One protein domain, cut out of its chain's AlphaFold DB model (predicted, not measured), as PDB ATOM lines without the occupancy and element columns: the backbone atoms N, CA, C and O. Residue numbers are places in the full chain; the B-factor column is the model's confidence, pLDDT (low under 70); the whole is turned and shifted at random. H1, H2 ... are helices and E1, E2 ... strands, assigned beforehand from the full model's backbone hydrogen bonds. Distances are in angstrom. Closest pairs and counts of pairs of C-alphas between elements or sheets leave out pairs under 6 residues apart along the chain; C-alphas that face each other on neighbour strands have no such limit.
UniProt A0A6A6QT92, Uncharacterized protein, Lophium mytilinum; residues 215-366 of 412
ATOM      1  N   SER A 215      21.509  36.330   8.692       60.78
ATOM      2  CA  SER A 215      20.469  35.434   8.193       60.78
ATOM      3  C   SER A 215      20.260  34.324   9.219       60.78
ATOM      4  O   SER A 215      21.218  33.637   9.540       60.78
ATOM      5  N   PRO A 216      19.043  34.059   9.723       63.53
ATOM      6  CA  PRO A 216      18.794  33.013  10.726       63.53
ATOM      7  C   PRO A 216      18.954  31.583  10.164       63.53
ATOM      8  O   PRO A 216      18.298  30.645  10.622       63.53
ATOM      9  N   ASN A 217      19.801  31.428   9.149       65.50
ATOM     10  CA  ASN A 217      19.937  30.273   8.309       65.50
ATOM     11  C   ASN A 217      21.301  29.637   8.529       65.50
ATOM     12  O   ASN A 217      22.342  30.287   8.400       65.50
ATOM     13  N   VAL A 218      21.288  28.340   8.803       65.62
ATOM     14  CA  VAL A 218      22.476  27.509   8.638       65.62
ATOM     15  C   VAL A 218      22.492  27.046   7.183       65.62
ATOM     16  O   VAL A 218      21.478  26.571   6.673       65.62
ATOM     17  N   GLU A 219      23.617  27.233   6.498       74.81
ATOM     18  CA  GLU A 219      23.829  26.798   5.117       74.81
ATOM     19  C   GLU A 219      24.842  25.650   5.116       74.81
ATOM     20  O   GLU A 219      25.999  25.820   5.510       74.81
ATOM     21  N   TYR A 220      24.432  24.480   4.636       74.50
ATOM     22  CA  TYR A 220      25.345  23.391   4.314       74.50
ATOM     23  C   TYR A 220      25.454  23.255   2.812       74.50
ATOM     24  O   TYR A 220      24.476  22.997   2.113       74.50
ATOM     25  N   ASN A 221      26.677  23.422   2.330       79.12
ATOM     26  CA  ASN A 221      26.998  23.264   0.929       79.12
ATOM     27  C   ASN A 221      27.858  22.023   0.755       79.12
ATOM     28  O   ASN A 221      28.892  21.870   1.414       79.12
ATOM     29  N   ARG A 222      27.443  21.172  -0.178       81.00
ATOM     30  CA  ARG A 222      28.196  20.005  -0.605       81.00
ATOM     31  C   ARG A 222      28.340  20.031  -2.113       81.00
ATOM     32  O   ARG A 222      27.371  20.195  -2.843       81.00
ATOM     33  N   TRP A 223      29.563  19.840  -2.566       82.12
ATOM     34  CA  TRP A 223      29.879  19.683  -3.975       82.12
ATOM     35  C   TRP A 223      30.053  18.196  -4.271       82.12
ATOM     36  O   TRP A 223      30.547  17.446  -3.425       82.12
ATOM     37  N   LEU A 224      29.597  17.765  -5.443       84.50
ATOM     38  CA  LEU A 224      29.649  16.384  -5.900       84.50
ATOM     39  C   LEU A 224      30.011  16.362  -7.391       84.50
ATOM     40  O   LEU A 224      29.164  16.662  -8.239       84.50
ATOM     41  N   PRO A 225      31.263  16.035  -7.747       87.50
ATOM     42  CA  PRO A 225      31.612  15.776  -9.133       87.50
ATOM     43  C   PRO A 225      30.961  14.455  -9.547       87.50
ATOM     44  O   PRO A 225      31.251  13.415  -8.960       87.50
ATOM     45  N   LEU A 226      30.074  14.504 -10.541       90.25
ATOM     46  CA  LEU A 226      29.332  13.326 -10.984       90.25
ATOM     47  C   LEU A 226      30.149  12.523 -11.991       90.25
ATOM     48  O   LEU A 226      30.438  11.351 -11.784       90.25
ATOM     49  N   VAL A 227      30.511  13.152 -13.113       94.94
ATOM     50  CA  VAL A 227      31.151  12.454 -14.229       94.94
ATOM     51  C   VAL A 227      31.846  13.418 -15.189       94.94
ATOM     52  O   VAL A 227      31.447  14.575 -15.330       94.94
ATOM     53  N   ARG A 228      32.870  12.908 -15.885       94.69
ATOM     54  CA  ARG A 228      33.530  13.566 -17.021       94.69
ATOM     55  C   ARG A 228      33.051  12.962 -18.342       94.69
ATOM     56  O   ARG A 228      33.048  11.736 -18.513       94.69
ATOM     57  N   ILE A 229      32.644  13.808 -19.278       94.69
ATOM     58  CA  ILE A 229      32.006  13.438 -20.544       94.69
ATOM     59  C   ILE A 229      32.859  13.974 -21.697       94.69
ATOM     60  O   ILE A 229      33.047  15.185 -21.765       94.69
ATOM     61  N   PRO A 230      33.377  13.130 -22.603       96.00
ATOM     62  CA  PRO A 230      34.089  13.604 -23.788       96.00
ATOM     63  C   PRO A 230      33.223  14.557 -24.615       96.00
ATOM     64  O   PRO A 230      32.036  14.301 -24.810       96.00
ATOM     65  N   ILE A 231      33.809  15.621 -25.161       91.50
ATOM     66  CA  ILE A 231      33.062  16.634 -25.934       91.50
ATOM     67  C   ILE A 231      32.402  16.031 -27.180       91.50
ATOM     68  O   ILE A 231      31.313  16.449 -27.571       91.50
ATOM     69  N   ALA A 232      33.057  15.044 -27.790       93.94
ATOM     70  CA  ALA A 232      32.567  14.354 -28.978       93.94
ATOM     71  C   ALA A 232      31.442  13.343 -28.687       93.94
ATOM     72  O   ALA A 232      30.871  12.781 -29.620       93.94
ATOM     73  N   MET A 233      31.123  13.086 -27.413       95.75
ATOM     74  CA  MET A 233      30.107  12.110 -27.026       95.75
ATOM     75  C   MET A 233      28.709  12.584 -27.439       95.75
ATOM     76  O   MET A 233      28.322  13.730 -27.195       95.75
ATOM     77  N   ALA A 234      27.917  11.685 -28.028       94.50
ATOM     78  CA  ALA A 234      26.534  11.987 -28.381       94.50
ATOM     79  C   ALA A 234      25.726  12.378 -27.129       94.50
ATOM     80  O   ALA A 234      25.953  11.859 -26.033       94.50
ATOM     81  N   SER A 235      24.746  13.278 -27.265       91.38
ATOM     82  CA  SER A 235      23.965  13.744 -26.108       91.38
ATOM     83  C   SER A 235      23.188  12.614 -25.422       91.38
ATOM     84  O   SER A 235      23.073  12.620 -24.201       91.38
ATOM     85  N   SER A 236      22.691  11.628 -26.177       92.75
ATOM     86  CA  SER A 236      22.015  10.447 -25.622       92.75
ATOM     87  C   SER A 236      22.956   9.595 -24.767       92.75
ATOM     88  O   SER A 236      22.595   9.201 -23.661       92.75
ATOM     89  N   GLU A 237      24.180   9.368 -25.239       95.75
ATOM     90  CA  GLU A 237      25.215   8.629 -24.512       95.75
ATOM     91  C   GLU A 237      25.690   9.400 -23.273       95.75
ATOM     92  O   GLU A 237      25.809   8.830 -22.190       95.75
ATOM     93  N   SER A 238      25.844  10.720 -23.399       94.00
ATOM     94  CA  SER A 238      26.170  11.622 -22.288       94.00
ATOM     95  C   SER A 238      25.133  11.529 -21.165       94.00
ATOM     96  O   SER A 238      25.491  11.420 -19.992       94.00
ATOM     97  N   VAL A 239      23.839  11.535 -21.515       91.31
ATOM     98  CA  VAL A 239      22.734  11.389 -20.554       91.31
ATOM     99  C   VAL A 239      22.783  10.022 -19.875       91.31
ATOM    100  O   VAL A 239      22.653   9.954 -18.654       91.31
ATOM    101  N   SER A 240      23.005   8.943 -20.628       93.94
ATOM    102  CA  SER A 240      23.142   7.594 -20.067       93.94
ATOM    103  C   SER A 240      24.317   7.489 -19.095       93.94
ATOM    104  O   SER A 240      24.166   6.930 -18.013       93.94
ATOM    105  N   LYS A 241      25.465   8.086 -19.437       95.25
ATOM    106  CA  LYS A 241      26.658   8.093 -18.586       95.25
ATOM    107  C   LYS A 241      26.429   8.852 -17.278       95.25
ATOM    108  O   LYS A 241      26.840   8.391 -16.219       95.25
ATOM    109  N   VAL A 242      25.738   9.990 -17.342       91.94
ATOM    110  CA  VAL A 242      25.335  10.744 -16.147       91.94
ATOM    111  C   VAL A 242      24.364   9.937 -15.297       91.94
ATOM    112  O   VAL A 242      24.577   9.833 -14.099       91.94
ATOM    113  N   LYS A 243      23.335   9.322 -15.893       92.44
ATOM    114  CA  LYS A 243      22.384   8.475 -15.156       92.44
ATOM    115  C   LYS A 243      23.072   7.304 -14.455       92.44
ATOM    116  O   LYS A 243      22.735   7.014 -13.316       92.44
ATOM    117  N   ALA A 244      24.040   6.662 -15.109       94.00
ATOM    118  CA  ALA A 244      24.848   5.620 -14.484       94.00
ATOM    119  C   ALA A 244      25.610   6.166 -13.266       94.00
ATOM    120  O   ALA A 244      25.487   5.611 -12.182       94.00
ATOM    121  N   ALA A 245      26.281   7.315 -13.411       91.88
ATOM    122  CA  ALA A 245      26.989   7.952 -12.302       91.88
ATOM    123  C   ALA A 245      26.065   8.332 -11.131       91.88
ATOM    124  O   ALA A 245      26.475   8.204  -9.986       91.88
ATOM    125  N   LEU A 246      24.825   8.766 -11.396       89.94
ATOM    126  CA  LEU A 246      23.835   9.028 -10.344       89.94
ATOM    127  C   LEU A 246      23.386   7.747  -9.628       89.94
ATOM    128  O   LEU A 246      23.181   7.769  -8.420       89.94
ATOM    129  N   ASN A 247      23.217   6.643 -10.360       89.75
ATOM    130  CA  ASN A 247      22.807   5.359  -9.785       89.75
ATOM    131  C   ASN A 247      23.915   4.698  -8.955       89.75
ATOM    132  O   ASN A 247      23.606   3.940  -8.040       89.75
ATOM    133  N   ASP A 248      25.178   4.992  -9.262       90.38
ATOM    134  CA  ASP A 248      26.339   4.505  -8.511       90.38
ATOM    135  C   ASP A 248      26.592   5.303  -7.216       90.38
ATOM    136  O   ASP A 248      27.472   4.947  -6.426       90.38
ATOM    137  N   MET A 249      25.853   6.395  -6.984       85.81
ATOM    138  CA  MET A 249      25.992   7.193  -5.768       85.81
ATOM    139  C   MET A 249      25.478   6.437  -4.543       85.81
ATOM    140  O   MET A 249      24.453   5.757  -4.580       85.81
ATOM    141  N   SER A 250      26.215   6.558  -3.440       81.75
ATOM    142  CA  SER A 250      25.885   5.857  -2.204       81.75
ATOM    143  C   SER A 250      24.660   6.477  -1.524       81.75
ATOM    144  O   SER A 250      24.321   7.636  -1.762       81.75
ATOM    145  N   GLU A 251      24.020   5.743  -0.609       76.00
ATOM    146  CA  GLU A 251      22.955   6.310   0.237       76.00
ATOM    147  C   GLU A 251      23.443   7.525   1.054       76.00
ATOM    148  O   GLU A 251      22.656   8.413   1.373       76.00
ATOM    149  N   GLU A 252      24.749   7.618   1.337       72.50
ATOM    150  CA  GLU A 252      25.363   8.773   2.011       72.50
ATOM    151  C   GLU A 252      25.446  10.023   1.111       72.50
ATOM    152  O   GLU A 252      25.726  11.124   1.590       72.50
ATOM    153  N   ASP A 253      25.202   9.880  -0.193       74.88
ATOM    154  CA  ASP A 253      25.210  10.959  -1.181       74.88
ATOM    155  C   ASP A 253      23.800  11.460  -1.549       74.88
ATOM    156  O   ASP A 253      23.639  12.204  -2.520       74.88
ATOM    157  N   GLN A 254      22.774  11.081  -0.776       77.31
ATOM    158  CA  GLN A 254      21.413  11.592  -0.952       77.31
ATOM    159  C   GLN A 254      21.374  13.129  -0.886       77.31
ATOM    160  O   GLN A 254      21.949  13.755   0.007       77.31
ATOM    161  N   LEU A 255      20.669  13.739  -1.848       79.56
ATOM    162  CA  LEU A 255      20.598  15.197  -2.023       79.56
ATOM    163  C   LEU A 255      19.841  15.837  -0.859       79.56
ATOM    164  O   LEU A 255      20.339  16.731  -0.174       79.56
ATOM    165  N   CYS A 256      18.639  15.326  -0.611       82.06
ATOM    166  CA  CYS A 256      17.916  15.466   0.639       82.06
ATOM    167  C   CYS A 256      16.914  14.307   0.774       82.06
ATOM    168  O   CYS A 256      16.647  13.617  -0.209       82.06
ATOM    169  N   PRO A 257      16.300  14.111   1.953       74.94
ATOM    170  CA  PRO A 257      15.325  13.035   2.165       74.94
ATOM    171  C   PRO A 257      14.082  13.107   1.262       74.94
ATOM    172  O   PRO A 257      13.337  12.139   1.159       74.94
ATOM    173  N   HIS A 258      13.832  14.263   0.645       83.44
ATOM    174  CA  HIS A 258      12.646  14.548  -0.162       83.44
ATOM    175  C   HIS A 258      12.934  14.693  -1.662       83.44
ATOM    176  O   HIS A 258      11.996  14.800  -2.447       83.44
ATOM    177  N   LEU A 259      14.210  14.793  -2.042       82.69
ATOM    178  CA  LEU A 259      14.652  14.978  -3.418       82.69
ATOM    179  C   LEU A 259      15.645  13.867  -3.715       82.69
ATOM    180  O   LEU A 259      16.828  13.952  -3.367       82.69
ATOM    181  N   HIS A 260      15.143  12.800  -4.323       86.44
ATOM    182  CA  HIS A 260      15.976  11.684  -4.708       86.44
ATOM    183  C   HIS A 260      16.737  12.029  -5.985       86.44
ATOM    184  O   HIS A 260      16.270  12.760  -6.858       86.44
ATOM    185  N   ILE A 261      17.928  11.460  -6.134       84.81
ATOM    186  CA  ILE A 261      18.766  11.729  -7.301       84.81
ATOM    187  C   ILE A 261      18.148  11.248  -8.621       84.81
ATOM    188  O   ILE A 261      18.417  11.797  -9.689       84.81
ATOM    189  N   ASN A 262      17.264  10.258  -8.512       84.81
ATOM    190  CA  ASN A 262      16.498   9.686  -9.616       84.81
ATOM    191  C   ASN A 262      15.146  10.373  -9.842       84.81
ATOM    192  O   ASN A 262      14.378   9.908 -10.683       84.81
ATOM    193  N   ASP A 263      14.853  11.467  -9.135       89.44
ATOM    194  CA  ASP A 263      13.626  12.220  -9.369       89.44
ATOM    195  C   ASP A 263      13.600  12.781 -10.792       89.44
ATOM    196  O   ASP A 263      14.597  13.285 -11.325       89.44
ATOM    197  N   GLU A 264      12.420  12.739 -11.413       89.75
ATOM    198  CA  GLU A 264      12.232  13.192 -12.793       89.75
ATOM    199  C   GLU A 264      12.663  14.649 -12.994       89.75
ATOM    200  O   GLU A 264      13.175  14.997 -14.055       89.75
ATOM    201  N   SER A 265      12.522  15.499 -11.971       90.06
ATOM    202  CA  SER A 265      12.960  16.898 -12.000       90.06
ATOM    203  C   SER A 265      14.480  17.033 -12.147       90.06
ATOM    204  O   SER A 265      14.948  17.850 -12.946       90.06
ATOM    205  N   VAL A 266      15.249  16.204 -11.435       89.25
ATOM    206  CA  VAL A 266      16.717  16.152 -11.502       89.25
ATOM    207  C   VAL A 266      17.154  15.627 -12.865       89.25
ATOM    208  O   VAL A 266      17.958  16.260 -13.555       89.25
ATOM    209  N   LEU A 267      16.552  14.524 -13.315       90.62
ATOM    210  CA  LEU A 267      16.839  13.933 -14.623       90.62
ATOM    211  C   LEU A 267      16.480  14.874 -15.782       90.62
ATOM    212  O   LEU A 267      17.225  14.965 -16.764       90.62
ATOM    213  N   PHE A 268      15.370  15.604 -15.672       90.75
ATOM    214  CA  PHE A 268      14.951  16.601 -16.653       90.75
ATOM    215  C   PHE A 268      15.916  17.786 -16.698       90.75
ATOM    216  O   PHE A 268      16.312  18.209 -17.789       90.75
ATOM    217  N   ALA A 269      16.341  18.302 -15.538       89.50
ATOM    218  CA  ALA A 269      17.323  19.379 -15.452       89.50
ATOM    219  C   ALA A 269      18.664  18.972 -16.085       89.50
ATOM    220  O   ALA A 269      19.203  19.721 -16.905       89.50
ATOM    221  N   LEU A 270      19.146  17.759 -15.795       88.62
ATOM    222  CA  LEU A 270      20.365  17.194 -16.383       88.62
ATOM    223  C   LEU A 270      20.251  17.019 -17.892       88.62
ATOM    224  O   LEU A 270      21.109  17.486 -18.638       88.62
ATOM    225  N   THR A 271      19.171  16.394 -18.359       90.50
ATOM    226  CA  THR A 271      18.944  16.168 -19.793       90.50
ATOM    227  C   THR A 271      18.864  17.496 -20.536       90.50
ATOM    228  O   THR A 271      19.489  17.671 -21.582       90.50
ATOM    229  N   THR A 272      18.157  18.472 -19.969       88.25
ATOM    230  CA  THR A 272      18.043  19.823 -20.524       88.25
ATOM    231  C   THR A 272      19.397  20.525 -20.576       88.25
ATOM    232  O   THR A 272      19.720  21.160 -21.579       88.25
ATOM    233  N   MET A 273      20.208  20.412 -19.524       90.25
ATOM    234  CA  MET A 273      21.555  20.977 -19.492       90.25
ATOM    235  C   MET A 273      22.471  20.322 -20.540       90.25
ATOM    236  O   MET A 273      23.188  21.019 -21.253       90.25
ATOM    237  N   LEU A 274      22.426  18.999 -20.694       88.81
ATOM    238  CA  LEU A 274      23.275  18.284 -21.652       88.81
ATOM    239  C   LEU A 274      22.889  18.550 -23.114       88.81
ATOM    240  O   LEU A 274      23.773  18.639 -23.964       88.81
ATOM    241  N   THR A 275      21.593  18.699 -23.397       87.12
ATOM    242  CA  THR A 275      21.064  18.833 -24.767       87.12
ATOM    243  C   THR A 275      20.935  20.277 -25.245       87.12
ATOM    244  O   THR A 275      21.125  20.542 -26.428       87.12
ATOM    245  N   LYS A 276      20.591  21.222 -24.358       80.19
ATOM    246  CA  LYS A 276      20.241  22.601 -24.753       80.19
ATOM    247  C   LYS A 276      21.246  23.654 -24.311       80.19
ATOM    248  O   LYS A 276      21.164  24.787 -24.787       80.19
ATOM    249  N   ALA A 277      22.139  23.352 -23.369       68.50
ATOM    250  CA  ALA A 277      22.986  24.395 -22.815       68.50
ATOM    251  C   ALA A 277      24.106  24.766 -23.793       68.50
ATOM    252  O   ALA A 277      24.944  23.944 -24.159       68.50
ATOM    253  N   ARG A 278      24.110  26.034 -24.206       72.50
ATOM    254  CA  ARG A 278      25.249  26.647 -24.888       72.50
ATOM    255  C   ARG A 278      26.266  27.067 -23.834       72.50
ATOM    256  O   ARG A 278      25.884  27.609 -22.795       72.50
ATOM    257  N   TYR A 279      27.544  26.835 -24.109       72.38
ATOM    258  CA  TYR A 279      28.617  27.411 -23.311       72.38
ATOM    259  C   TYR A 279      28.578  28.930 -23.433       72.38
ATOM    260  O   TYR A 279      28.542  29.459 -24.546       72.38
ATOM    261  N   ARG A 280      28.594  29.631 -22.298       65.75
ATOM    262  CA  ARG A 280      29.077  31.009 -22.278       65.75
ATOM    263  C   ARG A 280      30.564  30.932 -21.965       65.75
ATOM    264  O   ARG A 280      30.968  30.278 -21.005       65.75
ATOM    265  N   MET A 281      31.375  31.517 -22.838       56.84
ATOM    266  CA  MET A 281      32.782  31.729 -22.535       56.84
ATOM    267  C   MET A 281      32.841  32.893 -21.557       56.84
ATOM    268  O   MET A 281      32.398  33.985 -21.904       56.84
ATOM    269  N   TYR A 282      33.315  32.644 -20.340       61.50
ATOM    270  CA  TYR A 282      33.538  33.716 -19.379       61.50
ATOM    271  C   TYR A 282      34.804  34.457 -19.810       61.50
ATOM    272  O   TYR A 282      35.904  33.906 -19.748       61.50
ATOM    273  N   SER A 283      34.645  35.673 -20.336       49.97
ATOM    274  CA  SER A 283      35.772  36.575 -20.557       49.97
ATOM    275  C   SER A 283      36.181  37.206 -19.228       49.97
ATOM    276  O   SER A 283      35.357  37.391 -18.335       49.97
ATOM    277  N   HIS A 284      37.466  37.537 -19.111       52.56
ATOM    278  CA  HIS A 284      38.094  38.101 -17.913       52.56
ATOM    279  C   HIS A 284      37.373  39.313 -17.290       52.56
ATOM    280  O   HIS A 284      37.592  39.593 -16.121       52.56
ATOM    281  N   ASP A 285      36.504  40.005 -18.027       50.41
ATOM    282  CA  ASP A 285      35.852  41.237 -17.570       50.41
ATOM    283  C   ASP A 285      34.584  41.016 -16.713       50.41
ATOM    284  O   ASP A 285      34.060  41.969 -16.135       50.41
ATOM    285  N   GLU A 286      34.084  39.780 -16.566       49.16
ATOM    286  CA  GLU A 286      32.923  39.459 -15.708       49.16
ATOM    287  C   GLU A 286      33.306  39.141 -14.240       49.16
ATOM    288  O   GLU A 286      32.642  38.362 -13.555       49.16
ATOM    289  N   GLU A 287      34.351  39.783 -13.705       46.91
ATOM    290  CA  GLU A 287      34.864  39.614 -12.326       46.91
ATOM    291  C   GLU A 287      33.867  39.968 -11.196       46.91
ATOM    292  O   GLU A 287      34.166  39.787 -10.013       46.91
ATOM    293  N   ARG A 288      32.665  40.469 -11.509       44.56
ATOM    294  CA  ARG A 288      31.709  40.962 -10.497       44.56
ATOM    295  C   ARG A 288      30.754  39.918  -9.924       44.56
ATOM    296  O   ARG A 288      30.119  40.203  -8.907       44.56
ATOM    297  N   PHE A 289      30.667  38.713 -10.484       44.22
ATOM    298  CA  PHE A 289      29.943  37.629  -9.816       44.22
ATOM    299  C   PHE A 289      30.866  36.970  -8.794       44.22
ATOM    300  O   PHE A 289      31.778  36.227  -9.135       44.22
ATOM    301  N   SER A 290      30.640  37.317  -7.524       40.97
ATOM    302  CA  SER A 290      31.491  36.987  -6.382       40.97
ATOM    303  C   SER A 290      32.093  35.580  -6.462       40.97
ATOM    304  O   SER A 290      31.361  34.594  -6.580       40.97
ATOM    305  N   ALA A 291      33.409  35.496  -6.266       41.19
ATOM    306  CA  ALA A 291      34.234  34.289  -6.141       41.19
ATOM    307  C   ALA A 291      33.778  33.268  -5.064       41.19
ATOM    308  O   ALA A 291      34.506  32.344  -4.716       41.19
ATOM    309  N   ARG A 292      32.587  33.438  -4.480       47.22
ATOM    310  CA  ARG A 292      32.083  32.690  -3.327       47.22
ATOM    311  C   ARG A 292      31.301  31.432  -3.693       47.22
ATOM    312  O   ARG A 292      31.120  30.599  -2.807       47.22
ATOM    313  N   ASN A 293      30.857  31.287  -4.944       46.41
ATOM    314  CA  ASN A 293      29.895  30.244  -5.302       46.41
ATOM    315  C   ASN A 293      30.401  29.158  -6.244       46.41
ATOM    316  O   ASN A 293      29.707  28.163  -6.337       46.41
ATOM    317  N   LEU A 294      31.576  29.260  -6.869       51.59
ATOM    318  CA  LEU A 294      32.131  28.196  -7.716       51.59
ATOM    319  C   LEU A 294      33.671  28.291  -7.745       51.59
ATOM    320  O   LEU A 294      34.188  29.399  -7.870       51.59
ATOM    321  N   PRO A 295      34.423  27.173  -7.759       47.75
ATOM    322  CA  PRO A 295      35.850  27.172  -8.116       47.75
ATOM    323  C   PRO A 295      36.109  27.451  -9.621       47.75
ATOM    324  O   PRO A 295      37.202  27.206 -10.115       47.75
ATOM    325  N   VAL A 296      35.107  27.935 -10.369       49.12
ATOM    326  CA  VAL A 296      34.973  27.789 -11.838       49.12
ATOM    327  C   VAL A 296      35.282  29.076 -12.619       49.12
ATOM    328  O   VAL A 296      34.963  29.181 -13.796       49.12
ATOM    329  N   TYR A 297      35.950  30.053 -12.012       54.88
ATOM    330  CA  TYR A 297      36.361  31.277 -12.719       54.88
ATOM    331  C   TYR A 297      37.876  31.376 -12.865       54.88
ATOM    332  O   TYR A 297      38.470  32.441 -12.732       54.88
ATOM    333  N   SER A 298      38.519  30.244 -13.136       56.69
ATOM    334  CA  SER A 298      39.859  30.257 -13.712       56.69
ATOM    335  C   SER A 298      39.772  30.795 -15.146       56.69
ATOM    336  O   SER A 298      38.924  30.326 -15.908       56.69
ATOM    337  N   PRO A 299      40.639  31.726 -15.550       58.34
ATOM    338  CA  PRO A 299      40.726  32.171 -16.935       58.34
ATOM    339  C   PRO A 299      40.749  30.995 -17.916       58.34
ATOM    340  O   PRO A 299      41.495  30.038 -17.721       58.34
ATOM    341  N   GLY A 300      39.908  31.053 -18.952       63.12
ATOM    342  CA  GLY A 300      39.819  29.998 -19.964       63.12
ATOM    343  C   GLY A 300      38.845  28.856 -19.652       63.12
ATOM    344  O   GLY A 300      38.807  27.889 -20.403       63.12
ATOM    345  N   SER A 301      38.028  28.922 -18.598       65.12
ATOM    346  CA  SER A 301      36.938  27.955 -18.417       65.12
ATOM    347  C   SER A 301      35.653  28.369 -19.139       65.12
ATOM    348  O   SER A 301      35.224  29.523 -19.133       65.12
ATOM    349  N   TRP A 302      34.984  27.383 -19.730       75.06
ATOM    350  CA  TRP A 302      33.618  27.512 -20.220       75.06
ATOM    351  C   TRP A 302      32.669  26.880 -19.215       75.06
ATOM    352  O   TRP A 302      32.843  25.724 -18.840       75.06
ATOM    353  N   ALA A 303      31.620  27.596 -18.823       75.50
ATOM    354  CA  ALA A 303      30.545  27.018 -18.029       75.50
ATOM    355  C   ALA A 303      29.201  27.268 -18.707       75.50
ATOM    356  O   ALA A 303      28.936  28.307 -19.317       75.50
ATOM    357  N   SER A 304      28.353  26.250 -18.663       76.12
ATOM    358  CA  SER A 304      26.974  26.368 -19.106       76.12
ATOM    359  C   SER A 304      26.141  27.049 -18.016       76.12
ATOM    360  O   SER A 304      26.494  26.970 -16.838       76.12
ATOM    361  N   LYS A 305      25.008  27.670 -18.376       77.62
ATOM    362  CA  LYS A 305      24.062  28.174 -17.369       77.62
ATOM    363  C   LYS A 305      23.610  27.008 -16.482       77.62
ATOM    364  O   LYS A 305      23.044  26.041 -16.997       77.62
ATOM    365  N   TYR A 306      23.855  27.125 -15.179       75.25
ATOM    366  CA  TYR A 306      23.465  26.119 -14.201       75.25
ATOM    367  C   TYR A 306      21.945  25.927 -14.180       75.25
ATOM    368  O   TYR A 306      21.163  26.806 -14.568       75.25
ATOM    369  N   ARG A 307      21.513  24.746 -13.746       84.31
ATOM    370  CA  ARG A 307      20.101  24.425 -13.531       84.31
ATOM    371  C   ARG A 307      19.863  24.202 -12.052       84.31
ATOM    372  O   ARG A 307      20.601  23.453 -11.429       84.31
ATOM    373  N   VAL A 308      18.829  24.841 -11.519       87.31
ATOM    374  CA  VAL A 308      18.426  24.683 -10.123       87.31
ATOM    375  C   VAL A 308      17.213  23.771 -10.063       87.31
ATOM    376  O   VAL A 308      16.238  23.976 -10.787       87.31
ATOM    377  N   VAL A 309      17.282  22.769  -9.197       88.19
ATOM    378  CA  VAL A 309      16.169  21.898  -8.839       88.19
ATOM    379  C   VAL A 309      15.852  22.148  -7.375       88.19
ATOM    380  O   VAL A 309      16.676  21.889  -6.502       88.19
ATOM    381  N   LEU A 310      14.666  22.691  -7.116       88.00
ATOM    382  CA  LEU A 310      14.168  22.912  -5.763       88.00
ATOM    383  C   LEU A 310      13.487  21.641  -5.261       88.00
ATOM    384  O   LEU A 310      12.738  20.994  -6.000       88.00
ATOM    385  N   CYS A 311      13.717  21.308  -3.996       86.25
ATOM    386  CA  CYS A 311      12.894  20.329  -3.312       86.25
ATOM    387  C   CYS A 311      11.445  20.838  -3.232       86.25
ATOM    388  O   CYS A 311      11.207  21.982  -2.857       86.25
ATOM    389  N   LYS A 312      10.475  19.985  -3.585       85.00
ATOM    390  CA  LYS A 312       9.043  20.336  -3.563       85.00
ATOM    391  C   LYS A 312       8.366  20.109  -2.211       85.00
ATOM    392  O   LYS A 312       7.229  20.530  -2.039       85.00
ATOM    393  N   ALA A 313       9.017  19.413  -1.280       78.50
ATOM    394  CA  ALA A 313       8.444  19.191   0.041       78.50
ATOM    395  C   ALA A 313       8.239  20.519   0.779       78.50
ATOM    396  O   ALA A 313       9.118  21.387   0.762       78.50
ATOM    397  N   VAL A 314       7.092  20.634   1.449       74.94
ATOM    398  CA  VAL A 314       6.744  21.775   2.302       74.94
ATOM    399  C   VAL A 314       7.860  21.990   3.328       74.94
ATOM    400  O   VAL A 314       8.390  21.030   3.889       74.94
ATOM    401  N   ASP A 315       8.256  23.250   3.509       74.69
ATOM    402  CA  ASP A 315       9.307  23.682   4.439       74.69
ATOM    403  C   ASP A 315      10.718  23.118   4.179       74.69
ATOM    404  O   ASP A 315      11.614  23.249   5.015       74.69
ATOM    405  N   CYS A 316      10.972  22.529   3.006       78.44
ATOM    406  CA  CYS A 316      12.312  22.108   2.613       78.44
ATOM    407  C   CYS A 316      12.951  23.125   1.662       78.44
ATOM    408  O   CYS A 316      12.611  23.208   0.487       78.44
ATOM    409  N   SER A 317      13.951  23.858   2.147       82.56
ATOM    410  CA  SER A 317      14.741  24.815   1.358       82.56
ATOM    411  C   SER A 317      15.988  24.199   0.723       82.56
ATOM    412  O   SER A 317      16.911  24.913   0.326       82.56
ATOM    413  N   CYS A 318      16.024  22.867   0.619       86.25
ATOM    414  CA  CYS A 318      17.070  22.189  -0.126       86.25
ATOM    415  C   CYS A 318      16.921  22.497  -1.612       86.25
ATOM    416  O   CYS A 318      15.843  22.333  -2.194       86.25
ATOM    417  N   TYR A 319      18.028  22.858  -2.242       89.69
ATOM    418  CA  TYR A 319      18.101  22.918  -3.684       89.69
ATOM    419  C   TYR A 319      19.389  22.306  -4.201       89.69
ATOM    420  O   TYR A 319      20.399  22.188  -3.505       89.69
ATOM    421  N   VAL A 320      19.312  21.890  -5.453       89.31
ATOM    422  CA  VAL A 320      20.389  21.226  -6.158       89.31
ATOM    423  C   VAL A 320      20.697  22.043  -7.392       89.31
ATOM    424  O   VAL A 320      19.861  22.209  -8.276       89.31
ATOM    425  N   GLU A 321      21.900  22.587  -7.430       90.06
ATOM    426  CA  GLU A 321      22.437  23.300  -8.570       90.06
ATOM    427  C   GLU A 321      23.308  22.344  -9.385       90.06
ATOM    428  O   GLU A 321      24.234  21.715  -8.880       90.06
ATOM    429  N   ILE A 322      22.992  22.216 -10.665       89.50
ATOM    430  CA  ILE A 322      23.670  21.322 -11.590       89.50
ATOM    431  C   ILE A 322      24.400  22.170 -12.616       89.50
ATOM    432  O   ILE A 322      23.784  22.950 -13.351       89.50
ATOM    433  N   SER A 323      25.707  21.968 -12.678       88.12
ATOM    434  CA  SER A 323      26.621  22.758 -13.483       88.12
ATOM    435  C   SER A 323      27.440  21.852 -14.395       88.12
ATOM    436  O   SER A 323      27.942  20.805 -13.992       88.12
ATOM    437  N   ARG A 324      27.584  22.279 -15.650       89.38
ATOM    438  CA  ARG A 324      28.486  21.690 -16.646       89.38
ATOM    439  C   ARG A 324      29.559  22.715 -16.958       89.38
ATOM    440  O   ARG A 324      29.224  23.818 -17.396       89.38
ATOM    441  N   PHE A 325      30.817  22.350 -16.756       86.50
ATOM    442  CA  PHE A 325      31.949  23.194 -17.123       86.50
ATOM    443  C   PHE A 325      33.019  22.417 -17.880       86.50
ATOM    444  O   PHE A 325      33.071  21.189 -17.842       86.50
ATOM    445  N   ARG A 326      33.877  23.164 -18.561       85.88
ATOM    446  CA  ARG A 326      35.004  22.699 -19.357       85.88
ATOM    447  C   ARG A 326      36.172  23.648 -19.132       85.88
ATOM    448  O   ARG A 326      35.968  24.856 -19.051       85.88
ATOM    449  N   LEU A 327      37.382  23.117 -19.061       82.38
ATOM    450  CA  LEU A 327      38.602  23.923 -19.057       82.38
ATOM    451  C   LEU A 327      39.126  24.107 -20.478       82.38
ATOM    452  O   LEU A 327      38.949  23.205 -21.292       82.38
ATOM    453  N   ALA A 328      39.807  25.229 -20.740       79.19
ATOM    454  CA  ALA A 328      40.402  25.601 -22.030       79.19
ATOM    455  C   ALA A 328      41.022  24.424 -22.795       79.19
ATOM    456  O   ALA A 328      40.781  24.233 -23.986       79.19
ATOM    457  N   GLU A 329      41.816  23.645 -22.072       85.50
ATOM    458  CA  GLU A 329      42.704  22.618 -22.605       85.50
ATOM    459  C   GLU A 329      42.118  21.205 -22.490       85.50
ATOM    460  O   GLU A 329      42.730  20.239 -22.937       85.50
ATOM    461  N   GLU A 330      40.934  21.053 -21.886       87.69
ATOM    462  CA  GLU A 330      40.340  19.741 -21.659       87.69
ATOM    463  C   GLU A 330      39.350  19.347 -22.756       87.69
ATOM    464  O   GLU A 330      38.404  20.068 -23.078       87.69
ATOM    465  N   GLU A 331      39.497  18.118 -23.248       93.38
ATOM    466  CA  GLU A 331      38.573  17.494 -24.205       93.38
ATOM    467  C   GLU A 331      37.330  16.871 -23.541       93.38
ATOM    468  O   GLU A 331      36.634  16.031 -24.125       93.38
ATOM    469  N   TYR A 332      37.039  17.271 -22.302       93.62
ATOM    470  CA  TYR A 332      35.965  16.713 -21.494       93.62
ATOM    471  C   TYR A 332      35.173  17.813 -20.795       93.62
ATOM    472  O   TYR A 332      35.712  18.799 -20.299       93.62
ATOM    473  N   ASP A 333      33.876  17.577 -20.691       92.06
ATOM    474  CA  ASP A 333      32.971  18.336 -19.853       92.06
ATOM    475  C   ASP A 333      32.860  17.657 -18.493       92.06
ATOM    476  O   ASP A 333      32.606  16.454 -18.405       92.06
ATOM    477  N   THR A 334      33.011  18.426 -17.424       91.50
ATOM    478  CA  THR A 334      32.796  17.951 -16.059       91.50
ATOM    479  C   THR A 334      31.404  18.361 -15.607       91.50
ATOM    480  O   THR A 334      31.047  19.542 -15.636       91.50
ATOM    481  N   ILE A 335      30.608  17.371 -15.199       92.12
ATOM    482  CA  ILE A 335      29.297  17.598 -14.600       92.12
ATOM    483  C   ILE A 335      29.435  17.580 -13.089       92.12
ATOM    484  O   ILE A 335      29.948  16.620 -12.507       92.12
ATOM    485  N   VAL A 336      28.945  18.637 -12.459       89.38
ATOM    486  CA  VAL A 336      29.040  18.851 -11.023       89.38
ATOM    487  C   VAL A 336      27.683  19.201 -10.474       89.38
ATOM    488  O   VAL A 336      26.935  19.982 -11.060       89.38
ATOM    489  N   MET A 337      27.389  18.617  -9.327       89.94
ATOM    490  CA  MET A 337      26.195  18.887  -8.564       89.94
ATOM    491  C   MET A 337      26.591  19.588  -7.265       89.94
ATOM    492  O   MET A 337      27.418  19.086  -6.507       89.94
ATOM    493  N   LYS A 338      26.026  20.762  -7.016       88.19
ATOM    494  CA  LYS A 338      26.090  21.461  -5.737       88.19
ATOM    495  C   LYS A 338      24.762  21.246  -5.031       88.19
ATOM    496  O   LYS A 338      23.710  21.606  -5.547       88.19
ATOM    497  N   ILE A 339      24.819  20.668  -3.848       87.44
ATOM    498  CA  ILE A 339      23.682  20.538  -2.952       87.44
ATOM    499  C   ILE A 339      23.811  21.652  -1.928       87.44
ATOM    500  O   ILE A 339      24.824  21.739  -1.231       87.44
ATOM    501  N   GLU A 340      22.788  22.488  -1.837       86.25
ATOM    502  CA  GLU A 340      22.680  23.483  -0.783       86.25
ATOM    503  C   GLU A 340      21.454  23.177   0.067       86.25
ATOM    504  O   GLU A 340      20.312  23.199  -0.398       86.25
ATOM    505  N   GLN A 341      21.713  22.869   1.331       83.38
ATOM    506  CA  GLN A 341      20.697  22.675   2.349       83.38
ATOM    507  C   GLN A 341      20.685  23.914   3.237       83.38
ATOM    508  O   GLN A 341      21.720  24.312   3.775       83.38
ATOM    509  N   ARG A 342      19.514  24.538   3.367       79.81
ATOM    510  CA  ARG A 342      19.304  25.660   4.280       79.81
ATOM    511  C   ARG A 342      18.393  25.222   5.416       79.81
ATOM    512  O   ARG A 342      17.460  24.454   5.210       79.81
ATOM    513  N   TRP A 343      18.643  25.742   6.606       71.12
ATOM    514  CA  TRP A 343      17.798  25.510   7.774       71.12
ATOM    515  C   TRP A 343      17.497  26.835   8.437       71.12
ATOM    516  O   TRP A 343      18.441  27.508   8.837       71.12
ATOM    517  N   PHE A 344      16.221  27.199   8.563       67.62
ATOM    518  CA  PHE A 344      15.826  28.411   9.275       67.62
ATOM    519  C   PHE A 344      15.616  28.076  10.757       67.62
ATOM    520  O   PHE A 344      15.132  26.995  11.092       67.62
ATOM    521  N   HIS A 345      15.920  29.017  11.654       47.66
ATOM    522  CA  HIS A 345      15.720  28.861  13.105       47.66
ATOM    523  C   HIS A 345      14.302  28.428  13.528       47.66
ATOM    524  O   HIS A 345      14.133  27.902  14.627       47.66
ATOM    525  N   SER A 346      13.291  28.661  12.689       47.22
ATOM    526  CA  SER A 346      11.887  28.354  12.965       47.22
ATOM    527  C   SER A 346      11.364  27.092  12.286       47.22
ATOM    528  O   SER A 346      10.215  26.747  12.539       47.22
ATOM    529  N   THR A 347      12.131  26.413  11.420       53.19
ATOM    530  CA  THR A 347      11.581  25.313  10.614       53.19
ATOM    531  C   THR A 347      11.405  24.056  11.475       53.19
ATOM    532  O   THR A 347      12.408  23.441  11.851       53.19
ATOM    533  N   PRO A 348      10.167  23.627  11.793       44.84
ATOM    534  CA  PRO A 348       9.922  22.346  12.426       44.84
ATOM    535  C   PRO A 348       9.979  21.319  11.310       44.84
ATOM    536  O   PRO A 348       8.988  20.984  10.666       44.84
ATOM    537  N   THR A 349      11.182  20.887  10.991       51.47
ATOM    538  CA  THR A 349      11.354  19.893   9.954       51.47
ATOM    539  C   THR A 349      10.690  18.597  10.411       51.47
ATOM    540  O   THR A 349      10.845  18.154  11.546       51.47
ATOM    541  N   ASN A 350       9.849  18.031   9.549       46.62
ATOM    542  CA  ASN A 350       9.075  16.816   9.802       46.62
ATOM    543  C   ASN A 350       9.913  15.745  10.545       46.62
ATOM    544  O   ASN A 350      11.077  15.546  10.209       46.62
ATOM    545  N   ALA A 351       9.343  15.018  11.515       48.38
ATOM    546  CA  ALA A 351      10.034  13.954  12.260       48.38
ATOM    547  C   ALA A 351      10.745  12.923  11.354       48.38
ATOM    548  O   ALA A 351      11.818  12.435  11.701       48.38
ATOM    549  N   GLY A 352      10.194  12.633  10.169       48.16
ATOM    550  CA  GLY A 352      10.843  11.800   9.151       48.16
ATOM    551  C   GLY A 352      12.104  12.441   8.564       48.16
ATOM    552  O   GLY A 352      13.120  11.770   8.410       48.16
ATOM    553  N   TRP A 353      12.078  13.752   8.327       51.44
ATOM    554  CA  TRP A 353      13.257  14.518   7.931       51.44
ATOM    555  C   TRP A 353      14.269  14.600   9.069       51.44
ATOM    556  O   TRP A 353      15.437  14.326   8.833       51.44
ATOM    557  N   ILE A 354      13.832  14.900  10.302       50.62
ATOM    558  CA  ILE A 354      14.704  14.944  11.485       50.62
ATOM    559  C   ILE A 354      15.381  13.598  11.649       50.62
ATOM    560  O   ILE A 354      16.571  13.576  11.884       50.62
ATOM    561  N   SER A 355      14.665  12.490  11.470       49.44
ATOM    562  CA  SER A 355      15.216  11.134  11.526       49.44
ATOM    563  C   SER A 355      16.193  10.841  10.377       49.44
ATOM    564  O   SER A 355      17.226  10.208  10.595       49.44
ATOM    565  N   ALA A 356      15.925  11.347   9.168       45.78
ATOM    566  CA  ALA A 356      16.789  11.164   8.000       45.78
ATOM    567  C   ALA A 356      18.071  12.011   8.059       45.78
ATOM    568  O   ALA A 356      19.135  11.543   7.662       45.78
ATOM    569  N   VAL A 357      18.000  13.230   8.605       45.09
ATOM    570  CA  VAL A 357      19.183  14.056   8.864       45.09
ATOM    571  C   VAL A 357      19.738  13.861  10.268       45.09
ATOM    572  O   VAL A 357      20.817  14.364  10.523       45.09
ATOM    573  N   ALA A 358      19.084  13.129  11.177       43.22
ATOM    574  CA  ALA A 358      19.531  12.900  12.557       43.22
ATOM    575  C   ALA A 358      20.962  12.367  12.635       43.22
ATOM    576  O   ALA A 358      21.685  12.829  13.509       43.22
ATOM    577  N   PRO A 359      21.447  11.487  11.733       45.06
ATOM    578  CA  PRO A 359      22.864  11.119  11.705       45.06
ATOM    579  C   PRO A 359      23.809  12.326  11.547       45.06
ATOM    580  O   PRO A 359      24.942  12.285  12.026       45.06
ATOM    581  N   MET A 360      23.335  13.400  10.910       42.78
ATOM    582  CA  MET A 360      23.978  14.714  10.826       42.78
ATOM    583  C   MET A 360      23.516  15.664  11.956       42.78
ATOM    584  O   MET A 360      24.299  16.489  12.401       42.78
ATOM    585  N   TRP A 361      22.290  15.526  12.471       41.41
ATOM    586  CA  TRP A 361      21.542  16.463  13.323       41.41
ATOM    587  C   TRP A 361      21.096  15.813  14.654       41.41
ATOM    588  O   TRP A 361      19.911  15.738  14.966       41.41
ATOM    589  N   LEU A 362      22.011  15.278  15.469       40.91
ATOM    590  CA  LEU A 362      21.632  14.732  16.785       40.91
ATOM    591  C   LEU A 362      21.415  15.869  17.798       40.91
ATOM    592  O   LEU A 362      22.365  16.311  18.440       40.91
ATOM    593  N   GLY A 363      20.162  16.318  17.955       35.88
ATOM    594  CA  GLY A 363      19.782  17.272  19.008       35.88
ATOM    595  C   GLY A 363      18.287  17.556  19.236       35.88
ATOM    596  O   GLY A 363      17.957  18.133  20.269       35.88
ATOM    597  N   SER A 364      17.356  17.173  18.355       37.09
ATOM    598  CA  SER A 364      15.995  17.745  18.424       37.09
ATOM    599  C   SER A 364      14.968  17.005  19.288       37.09
ATOM    600  O   SER A 364      13.931  17.582  19.600       37.09
ATOM    601  N   GLU A 365      15.216  15.769  19.731       36.47
ATOM    602  CA  GLU A 365      14.199  15.024  20.501       36.47
ATOM    603  C   GLU A 365      14.091  15.440  21.985       36.47
ATOM    604  O   GLU A 365      13.247  14.912  22.706       36.47
ATOM    605  N   ARG A 366      14.911  16.381  22.486       38.03
ATOM    606  CA  ARG A 366      14.995  16.672  23.936       38.03
ATOM    607  C   ARG A 366      14.330  17.954  24.453       38.03
ATOM    608  O   ARG A 366      14.448  18.210  25.648       38.03
TER     609      ARG A 366
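What this domain is: This is residues 215 to 366 of the 412 residues of an uncharacterized protein of Lophium mytilinum (UniProt A0A6A6QT92). A twisted antiparallel sheet, whose long strands E1, E6 and E5 run side by side, has a helical hairpin, H1 and H2, packed over one face. E4 and E3 follow one another along the far side of E5, E2 is next to E3, and a wide loop, residues 282 to 300, joins E2 to E3; the small helix H3 lies off the sheet. The printed part has 152 residues, with three named helices and six named strands in the order E1 H1 H2 E2 E3 E4 E5 E6 H3 along the chain, and its class is mixed, helices and strands. It is compact, with a radius of gyration of the C-alphas of 17.1 A, yet only just elongated, with spans of 54 by 36 by 21 A.

Where its parts are: E1, residues 215 to 230, begins at C-alpha 215 (20.469, 35.434, 8.193), bends by 56 degrees at residue 218 and is 41.0 A long. H1, residues 235 to 247, is 18.4 A long, and H2, residues 264 to 276, 17.2 A. E2 is residues 279 to 281, 6.0 A; E3 is residues 301 to 304, 10.1 A; it runs on into E4, residues 307 to 310, 9.9 A, at 50 degrees. E5, residues 319 to 327, is 25.6 A long, and E6, residues 332 to 344, is 38.6 A. H3, residues 351 to 357, is 9.8 A long and ends at C-alpha 357 (19.183, 14.056, 8.864).

How they stand to each other: The sheet is branched at E5: E3 and E4 lie on one side of it, E6 on the other side. E4, E5 and E6 form a meander, each strand the antiparallel neighbour of the one before; N 309 and O 320 are 2.8 A apart, N 321 and O 338 2.8 A. E6 and E1 are antiparallel at 163 degrees, with N 224 and O 337 at 2.8 A. E3 pairs with E5 through N 302 and O 326, 2.8 A, and with E2 through N 280 and O 303, 3.3 A. H1 is on the sheet over E1, at a height of 8.2 A, slantwise to the strands; the closest C-alphas are those of Leu 226 and Ala 245, 6.0 A. H2, on the same face at 8.7 A, runs along the strands over E5 and only just over E4, where 3 of its 13 C-alphas fall; the closest C-alphas of H2 and E4 are those of Ala 269 and Arg 307, 6.1 A. H1 and H2 touch at Ser 235 and Thr 275, closest C-alphas 6.0 A, opposite ways at a shallow tilt of 34 degrees, only just short of steep. H3 is not on the sheet and touches no helix. In H1, H2 and H3 every O i to N i+4 pair is within hydrogen-bond range.

The domain as a whole: The C-alphas farthest apart, of Ala 232 and Arg 366, are 55.8 A apart. The printed part has no cut; the links H1 to H2 and E2 to E3 are long. Mean pLDDT of the printed part is 74.4, and it is under 70 at residues 215 to 218, 277, 280 to 301 and 344 to 366.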